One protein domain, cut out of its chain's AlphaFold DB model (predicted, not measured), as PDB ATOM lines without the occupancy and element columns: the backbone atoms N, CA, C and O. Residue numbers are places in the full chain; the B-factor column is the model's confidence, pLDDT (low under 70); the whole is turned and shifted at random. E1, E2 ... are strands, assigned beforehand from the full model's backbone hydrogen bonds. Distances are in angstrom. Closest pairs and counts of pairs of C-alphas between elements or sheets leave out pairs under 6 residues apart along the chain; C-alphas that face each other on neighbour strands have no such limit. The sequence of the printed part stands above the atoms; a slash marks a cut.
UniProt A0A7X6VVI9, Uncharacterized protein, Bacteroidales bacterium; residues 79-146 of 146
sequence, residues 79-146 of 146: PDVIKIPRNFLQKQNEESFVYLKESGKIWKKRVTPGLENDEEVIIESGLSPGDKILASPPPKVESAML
ATOM      1  N   PRO A  79     172.171 208.766 134.207       88.12
ATOM      2  CA  PRO A  79     171.458 209.796 134.966       88.12
ATOM      3  C   PRO A  79     170.015 209.999 134.484       88.12
ATOM      4  O   PRO A  79     169.132 210.237 135.303       88.12
ATOM      5  N   ASP A  80     169.774 209.841 133.182       92.12
ATOM      6  CA  ASP A  80     168.514 210.205 132.530       92.12
ATOM      7  C   ASP A  80     167.757 208.962 132.051       92.12
ATOM      8  O   ASP A  80     167.535 208.759 130.859       92.12
ATOM      9  N   VAL A  81     167.393 208.086 132.992       95.69
ATOM     10  CA  VAL A  81     166.650 206.848 132.711       95.69
ATOM     11  C   VAL A  81     165.487 206.661 133.675       95.69
ATOM     12  O   VAL A  81     165.550 207.052 134.841       95.69
ATOM     13  N   ILE A  82     164.429 206.004 133.202       96.44
ATOM     14  CA  ILE A  82     163.389 205.477 134.083       96.44
ATOM     15  C   ILE A  82     163.921 204.177 134.669       96.44
ATOM     16  O   ILE A  82     164.330 203.281 133.936       96.44
ATOM     17  N   LYS A  83     163.909 204.068 135.992       96.38
ATOM     18  CA  LYS A  83     164.281 202.847 136.700       96.38
ATOM     19  C   LYS A  83     163.254 202.523 137.765       96.38
ATOM     20  O   LYS A  83     162.612 203.422 138.311       96.38
ATOM     21  N   ILE A  84     163.106 201.240 138.050       96.50
ATOM     22  CA  ILE A  84     162.199 200.737 139.080       96.50
ATOM     23  C   ILE A  84     162.940 199.738 139.972       96.50
ATOM     24  O   ILE A  84     163.904 199.120 139.510       96.50
ATOM     25  N   PRO A  85     162.489 199.525 141.220       96.56
ATOM     26  CA  PRO A  85     162.958 198.403 142.020       96.56
ATOM     27  C   PRO A  85     162.734 197.086 141.272       96.56
ATOM     28  O   PRO A  85     161.640 196.835 140.755       96.56
ATOM     29  N   ARG A  86     163.759 196.232 141.220       95.44
ATOM     30  CA  ARG A  86     163.735 194.969 140.466       95.44
ATOM     31  C   ARG A  86     162.540 194.089 140.840       95.44
ATOM     32  O   ARG A  86     161.921 193.486 139.972       95.44
ATOM     33  N   ASN A  87     162.173 194.051 142.120       94.25
ATOM     34  CA  ASN A  87     161.052 193.259 142.632       94.25
ATOM     35  C   ASN A  87     159.663 193.728 142.148       94.25
ATOM     36  O   ASN A  87     158.683 193.011 142.350       94.25
ATOM     37  N   PHE A  88     159.554 194.899 141.516       95.81
ATOM     38  CA  PHE A  88     158.290 195.388 140.955       95.81
ATOM     39  C   PHE A  88     158.096 194.894 139.515       95.81
ATOM     40  O   PHE A  88     156.960 194.817 139.042       95.81
ATOM     41  N   LEU A  89     159.182 194.521 138.829       95.69
ATOM     42  CA  LEU A  89     159.134 193.916 137.505       95.69
ATOM     43  C   LEU A  89     158.593 192.489 137.610       95.69
ATOM     44  O   LEU A  89     159.134 191.645 138.321       95.69
ATOM     45  N   GLN A  90     157.522 192.210 136.879       94.94
ATOM     46  CA  GLN A  90     156.934 190.882 136.780       94.94
ATOM     47  C   GLN A  90     157.256 190.283 135.417       94.94
ATOM     48  O   GLN A  90     157.278 190.988 134.404       94.94
ATOM     49  N   LYS A  91     157.456 188.966 135.386       93.38
ATOM     50  CA  LYS A  91     157.633 188.207 134.150       93.38
ATOM     51  C   LYS A  91     156.567 187.124 134.066       93.38
ATOM     52  O   LYS A  91     156.382 186.352 135.003       93.38
ATOM     53  N   GLN A  92     155.851 187.076 132.949       92.00
ATOM     54  CA  GLN A  92     154.914 186.002 132.635       92.00
ATOM     55  C   GLN A  92     155.175 185.565 131.199       92.00
ATOM     56  O   GLN A  92     155.001 186.356 130.273       92.00
ATOM     57  N   ASN A  93     155.591 184.309 131.021       90.25
ATOM     58  CA  ASN A  93     156.146 183.809 129.762       90.25
ATOM     59  C   ASN A  93     157.337 184.687 129.317       90.25
ATOM     60  O   ASN A  93     158.224 184.970 130.121       90.25
ATOM     61  N   GLU A  94     157.332 185.159 128.070       90.25
ATOM     62  CA  GLU A  94     158.352 186.053 127.506       90.25
ATOM     63  C   GLU A  94     158.035 187.547 127.709       90.25
ATOM     64  O   GLU A  94     158.742 188.409 127.196       90.25
ATOM     65  N   GLU A  95     156.976 187.887 128.452       93.69
ATOM     66  CA  GLU A  95     156.549 189.276 128.627       93.69
ATOM     67  C   GLU A  95     156.901 189.821 130.008       93.69
ATOM     68  O   GLU A  95     156.488 189.285 131.045       93.69
ATOM     69  N   SER A  96     157.601 190.951 129.998       96.19
ATOM     70  CA  SER A  96     157.876 191.769 131.174       96.19
ATOM     71  C   SER A  96     156.816 192.858 131.337       96.19
ATOM     72  O   SER A  96     156.400 193.510 130.376       96.19
ATOM     73  N   PHE A  97     156.345 193.054 132.564       96.00
ATOM     74  CA  PHE A  97     155.303 194.029 132.868       96.00
ATOM     75  C   PHE A  97     155.392 194.533 134.309       96.00
ATOM     76  O   PHE A  97     156.015 193.917 135.171       96.00
ATOM     77  N   VAL A  98     154.703 195.637 134.572       96.38
ATOM     78  CA  VAL A  98     154.456 196.176 135.912       96.38
ATOM     79  C   VAL A  98     152.960 196.378 136.126       96.38
ATOM     80  O   VAL A  98     152.174 196.399 135.173       96.38
ATOM     81  N   TYR A  99     152.556 196.544 137.381       94.81
ATOM     82  CA  TYR A  99     151.193 196.941 137.718       94.81
ATOM     83  C   TYR A  99     151.129 198.453 137.911       94.81
ATOM     84  O   TYR A  99     151.632 198.973 138.905       94.81
ATOM     85  N   LEU A 100     150.508 199.148 136.962       93.88
ATOM     86  CA  LEU A 100     150.327 200.595 136.990       93.88
ATOM     87  C   LEU A 100     149.034 200.941 137.734       93.88
ATOM     88  O   LEU A 100     147.991 200.339 137.476       93.88
ATOM     89  N   LYS A 101     149.085 201.920 138.637       88.00
ATOM     90  CA  LYS A 101     147.921 202.466 139.333       88.00
ATOM     91  C   LYS A 101     147.595 203.855 138.796       88.00
ATOM     92  O   LYS A 101     148.274 204.827 139.122       88.00
ATOM     93  N   GLU A 102     146.496 203.957 138.063       85.94
ATOM     94  CA  GLU A 102     146.031 205.202 137.455       85.94
ATOM     95  C   GLU A 102     144.543 205.408 137.751       85.94
ATOM     96  O   GLU A 102     143.743 204.486 137.617       85.94
ATOM     97  N   SER A 103     144.157 206.610 138.193       85.75
ATOM     98  CA  SER A 103     142.752 206.966 138.468       85.75
ATOM     99  C   SER A 103     142.004 205.968 139.374       85.75
ATOM    100  O   SER A 103     140.819 205.705 139.197       85.75
ATOM    101  N   GLY A 104     142.711 205.386 140.351       84.69
ATOM    102  CA  GLY A 104     142.164 204.396 141.290       84.69
ATOM    103  C   GLY A 104     142.084 202.962 140.752       84.69
ATOM    104  O   GLY A 104     141.776 202.054 141.521       84.69
ATOM    105  N   LYS A 105     142.420 202.757 139.479       87.19
ATOM    106  CA  LYS A 105     142.380 201.484 138.761       87.19
ATOM    107  C   LYS A 105     143.774 200.889 138.620       87.19
ATOM    108  O   LYS A 105     144.767 201.613 138.717       87.19
ATOM    109  N   ILE A 106     143.849 199.572 138.432       89.81
ATOM    110  CA  ILE A 106     145.121 198.848 138.336       89.81
ATOM    111  C   ILE A 106     145.218 198.126 137.001       89.81
ATOM    112  O   ILE A 106     144.408 197.249 136.713       89.81
ATOM    113  N   TRP A 107     146.261 198.440 136.240       88.75
ATOM    114  CA  TRP A 107     146.487 197.929 134.895       88.75
ATOM    115  C   TRP A 107     147.762 197.101 134.826       88.75
ATOM    116  O   TRP A 107     148.771 197.431 135.452       88.75
ATOM    117  N   LYS A 108     147.748 196.053 134.001       92.56
ATOM    118  CA  LYS A 108     148.972 195.376 133.568       92.56
ATOM    119  C   LYS A 108     149.605 196.199 132.444       92.56
ATOM    120  O   LYS A 108     149.037 196.266 131.357       92.56
ATOM    121  N   LYS A 109     150.764 196.811 132.692       94.38
ATOM    122  CA  LYS A 109     151.495 197.602 131.694       94.38
ATOM    123  C   LYS A 109     152.740 196.848 131.248       94.38
ATOM    124  O   LYS A 109     153.620 196.581 132.065       94.38
ATOM    125  N   ARG A 110     152.809 196.490 129.964       96.06
ATOM    126  CA  ARG A 110     154.012 195.889 129.368       96.06
ATOM    127  C   ARG A 110     155.159 196.897 129.394       96.06
ATOM    128  O   ARG A 110     154.939 198.073 129.116       96.06
ATOM    129  N   VAL A 111     156.360 196.413 129.693       97.31
ATOM    130  CA  VAL A 111     157.587 197.214 129.704       97.31
ATOM    131  C   VAL A 111     158.725 196.473 129.015       97.31
ATOM    132  O   VAL A 111     158.736 195.241 128.983       97.31
ATOM    133  N   THR A 112     159.696 197.225 128.506       97.69
ATOM    134  CA  THR A 112     160.974 196.684 128.028       97.69
ATOM    135  C   THR A 112     162.040 196.946 129.090       97.69
ATOM    136  O   THR A 112     162.405 198.108 129.283       97.69
ATOM    137  N   PRO A 113     162.511 195.920 129.819       97.31
ATOM    138  CA  PRO A 113     163.636 196.075 130.730       97.31
ATOM    139  C   PRO A 113     164.952 196.173 129.946       97.31
ATOM    140  O   PRO A 113     165.127 195.481 128.946       97.31
ATOM    141  N   GLY A 114     165.860 197.017 130.426       95.81
ATOM    142  CA  GLY A 114     167.230 197.149 129.938       95.81
ATOM    143  C   GLY A 114     168.236 196.633 130.966       95.81
ATOM    144  O   GLY A 114     168.023 195.603 131.606       95.81
ATOM    145  N   LEU A 115     169.333 197.372 131.145       94.00
ATOM    146  CA  LEU A 115     170.344 197.055 132.155       94.00
ATOM    147  C   LEU A 115     169.763 197.073 133.573       94.00
ATOM    148  O   LEU A 115     168.894 197.875 133.919       94.00
ATOM    149  N   GLU A 116     170.310 196.212 134.416       94.00
ATOM    150  CA  GLU A 116     169.871 196.028 135.791       94.00
ATOM    151  C   GLU A 116     171.058 195.754 136.714       94.00
ATOM    152  O   GLU A 116     172.103 195.253 136.298       94.00
ATOM    153  N   ASN A 117     170.879 196.086 137.986       91.69
ATOM    154  CA  ASN A 117     171.738 195.661 139.086       91.69
ATOM    155  C   ASN A 117     170.878 194.907 140.113       91.69
ATOM    156  O   ASN A 117     169.700 194.650 139.867       91.69
ATOM    157  N   ASP A 118     171.436 194.519 141.254       90.25
ATOM    158  CA  ASP A 118     170.703 193.697 142.229       90.25
ATOM    159  C   ASP A 118     169.459 194.393 142.818       90.25
ATOM    160  O   ASP A 118     168.525 193.725 143.259       90.25
ATOM    161  N   GLU A 119     169.403 195.727 142.777       94.06
ATOM    162  CA  GLU A 119     168.344 196.537 143.391       94.06
ATOM    163  C   GLU A 119     167.326 197.064 142.367       94.06
ATOM    164  O   GLU A 119     166.120 197.093 142.628       94.06
ATOM    165  N   GLU A 120     167.796 197.487 141.196       96.19
ATOM    166  CA  GLU A 120     167.052 198.299 140.235       96.19
ATOM    167  C   GLU A 120     167.208 197.773 138.804       96.19
ATOM    168  O   GLU A 120     168.251 197.242 138.416       96.19
ATOM    169  N   VAL A 121     166.175 197.993 137.992       97.25
ATOM    170  CA  VAL A 121     166.168 197.728 136.548       97.25
ATOM    171  C   VAL A 121     165.790 198.995 135.791       97.25
ATOM    172  O   VAL A 121     164.853 199.702 136.174       97.25
ATOM    173  N   ILE A 122     166.530 199.292 134.724       97.38
ATOM    174  CA  ILE A 122     166.200 200.357 133.777       97.38
ATOM    175  C   ILE A 122     165.022 199.900 132.915       97.38
ATOM    176  O   ILE A 122     164.991 198.771 132.434       97.38
ATOM    177  N   ILE A 123     164.058 200.789 132.703       97.69
ATOM    178  CA  ILE A 123     162.919 200.583 131.814       97.69
ATOM    179  C   ILE A 123     163.142 201.412 130.552       97.69
ATOM    180  O   ILE A 123     163.030 202.636 130.572       97.69
ATOM    181  N   GLU A 124     163.462 200.729 129.455       96.88
ATOM    182  CA  GLU A 124     163.729 201.342 128.149       96.88
ATOM    183  C   GLU A 124     162.443 201.818 127.470       96.88
ATOM    184  O   GLU A 124     162.449 202.801 126.730       96.88
ATOM    185  N   SER A 125     161.322 201.129 127.713       96.81
ATOM    186  CA  SER A 125     160.019 201.527 127.182       96.81
ATOM    187  C   SER A 125     158.852 201.041 128.046       96.81
ATOM    188  O   SER A 125     158.970 200.069 128.795       96.81
ATOM    189  N   GLY A 126     157.705 201.713 127.918       94.75
ATOM    190  CA  GLY A 126     156.435 201.315 128.539       94.75
ATOM    191  C   GLY A 126     156.033 202.106 129.786       94.75
ATOM    192  O   GLY A 126     154.888 201.976 130.215       94.75
ATOM    193  N   LEU A 127     156.919 202.953 130.319       95.69
ATOM    194  CA  LEU A 127     156.645 203.857 131.442       95.69
ATOM    195  C   LEU A 127     157.014 205.302 131.107       95.69
ATOM    196  O   LEU A 127     157.860 205.553 130.251       95.69
ATOM    197  N   SER A 128     156.390 206.233 131.823       95.06
ATOM    198  CA  SER A 128     156.688 207.665 131.811       95.06
ATOM    199  C   SER A 128     157.092 208.155 133.208       95.06
ATOM    200  O   SER A 128     156.669 207.581 134.218       95.06
ATOM    201  N   PRO A 129     157.891 209.232 133.317       93.50
ATOM    202  CA  PRO A 129     158.196 209.831 134.611       93.50
ATOM    203  C   PRO A 129     156.914 210.249 135.347       93.50
ATOM    204  O   PRO A 129     156.069 210.947 134.790       93.50
ATOM    205  N   GLY A 130     156.782 209.839 136.611       91.88
ATOM    206  CA  GLY A 130     155.606 210.120 137.448       91.88
ATOM    207  C   GLY A 130     154.571 208.993 137.511       91.88
ATOM    208  O   GLY A 130     153.689 209.040 138.374       91.88
ATOM    209  N   ASP A 131     154.709 207.960 136.677       93.94
ATOM    210  CA  ASP A 131     153.878 206.760 136.735       93.94
ATOM    211  C   ASP A 131     153.951 206.095 138.115       93.94
ATOM    212  O   ASP A 131     155.024 205.844 138.671       93.94
ATOM    213  N   LYS A 132     152.783 205.786 138.686       93.44
ATOM    214  CA  LYS A 132     152.680 205.104 139.979       93.44
ATOM    215  C   LYS A 132     152.509 203.616 139.752       93.44
ATOM    216  O   LYS A 132     151.469 203.180 139.271       93.44
ATOM    217  N   ILE A 133     153.498 202.834 140.158       94.50
ATOM    218  CA  ILE A 133     153.468 201.372 140.070       94.50
ATOM    219  C   ILE A 133     153.292 200.734 141.450       94.50
ATOM    220  O   ILE A 133     153.609 201.335 142.479       94.50
ATOM    221  N   LEU A 134     152.746 199.524 141.485       93.56
ATOM    222  CA  LEU A 134     152.530 198.774 142.720       93.56
ATOM    223  C   LEU A 134     153.759 197.944 143.090       93.56
ATOM    224  O   LEU A 134     154.390 197.334 142.233       93.56
ATOM    225  N   ALA A 135     154.031 197.882 144.394       89.19
ATOM    226  CA  ALA A 135     155.143 197.120 144.962       89.19
ATOM    227  C   ALA A 135     154.922 195.603 144.982       89.19
ATOM    228  O   ALA A 135     155.863 194.838 145.180       89.19
ATOM    229  N   SER A 136     153.676 195.163 144.822       85.69
ATOM    230  CA  SER A 136     153.303 193.756 144.834       85.69
ATOM    231  C   SER A 136     152.110 193.495 143.913       85.69
ATOM    232  O   SER A 136     151.321 194.413 143.646       85.69
ATOM    233  N   PRO A 137     151.959 192.254 143.411       84.44
ATOM    234  CA  PRO A 137     150.824 191.888 142.580       84.44
ATOM    235  C   PRO A 137     149.488 192.137 143.296       84.44
ATOM    236  O   PRO A 137     149.321 191.721 144.446       84.44
ATOM    237  N   PRO A 138     148.518 192.801 142.648       83.25
ATOM    238  CA  PRO A 138     147.212 193.026 143.241       83.25
ATOM    239  C   PRO A 138     146.366 191.739 143.186       83.25
ATOM    240  O   PRO A 138     146.529 190.918 142.282       83.25
ATOM    241  N   PRO A 139     145.380 191.579 144.086       79.44
ATOM    242  CA  PRO A 139     144.453 190.446 144.042       79.44
ATOM    243  C   PRO A 139     143.506 190.488 142.828       79.44
ATOM    244  O   PRO A 139     142.936 189.466 142.454       79.44
ATOM    245  N   LYS A 140     143.309 191.667 142.221       76.56
ATOM    246  CA  LYS A 140     142.525 191.876 140.998       76.56
ATOM    247  C   LYS A 140     143.237 192.877 140.093       76.56
ATOM    248  O   LYS A 140     143.769 193.873 140.576       76.56
ATOM    249  N   VAL A 141     143.209 192.610 138.794       76.44
ATOM    250  CA  VAL A 141     143.809 193.444 137.747       76.44
ATOM    251  C   VAL A 141     142.708 193.790 136.750       76.44
ATOM    252  O   VAL A 141     141.925 192.911 136.384       76.44
ATOM    253  N   GLU A 142     142.626 195.047 136.325       74.12
ATOM    254  CA  GLU A 142     141.757 195.446 135.217       74.12
ATOM    255  C   GLU A 142     142.418 195.073 133.880       74.12
ATOM    256  O   GLU A 142     143.646 195.032 133.759       74.12
ATOM    257  N   SER A 143     141.605 194.720 132.882       60.03
ATOM    258  CA  SER A 143     142.065 194.257 131.565       60.03
ATOM    259  C   SER A 143     143.041 195.253 130.928       60.03
ATOM    260  O   SER A 143     142.821 196.449 131.025       60.03
ATOM    261  N   ALA A 144     144.116 194.776 130.295       59.06
ATOM    262  CA  ALA A 144     145.239 195.608 129.848       59.06
ATOM    263  C   ALA A 144     144.833 196.822 128.986       59.06
ATOM    264  O   ALA A 144     143.962 196.721 128.122       59.06
ATOM    265  N   MET A 145     145.522 197.948 129.191       52.38
ATOM    266  CA  MET A 145     145.471 199.096 128.286       52.38
ATOM    267  C   MET A 145     146.430 198.810 127.121       52.38
ATOM    268  O   MET A 145     147.620 198.588 127.367       52.38
ATOM    269  N   LEU A 146     145.889 198.726 125.898       46.66
ATOM    270  CA  LEU A 146     146.660 198.585 124.652       46.66
ATOM    271  C   LEU A 146     147.592 199.786 124.448       46.66
ATOM    272  O   LEU A 146     147.148 200.923 124.724       46.66
TER     273      LEU A 146
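This is residues 79 to 146 of the 146 residues of an uncharacterized protein of Bacteroidales bacterium (UniProt A0A7X6VVI9). Two small antiparallel three-stranded sheets, E1 E6 E5 and E2 E3 E4, stand next to each other, E4 running on into E5. Residues 126 to 146, with no named element, run back past the second sheet. The 68 printed residues have six named strands, E1 to E6 in order, and no named helix; the class is all strand, though under half, 32, are in strands. The whole is compact, radius of gyration of the C-alphas 11.5 A, spans 31 by 27 by 21 A.

E1, residues 82 to 85, is antiparallel to E6, residues 120 to 125; N 123 and O 82, 2.8 A apart, are within hydrogen-bond range. E2, residues 90 to 92, E3, 95 to 102, and E4, 105 to 110, form a meander, each the antiparallel neighbour of the one before; N 90 and O 97 are 2.8 A apart, N 98 and O 109 2.9 A. E4 runs on into E5, residues 112 to 116, at 75 degrees. E5 and E6 form a hairpin; N 114 and O 122 are 2.8 A apart.

E1 begins at C-alpha 82 (163.389, 205.477, 134.083); E6 ends at C-alpha 125 (160.019, 201.527, 127.182). E3 measures 21.0 A.

The printed part has no cut. Residues 143 to 146 have pLDDT under 70.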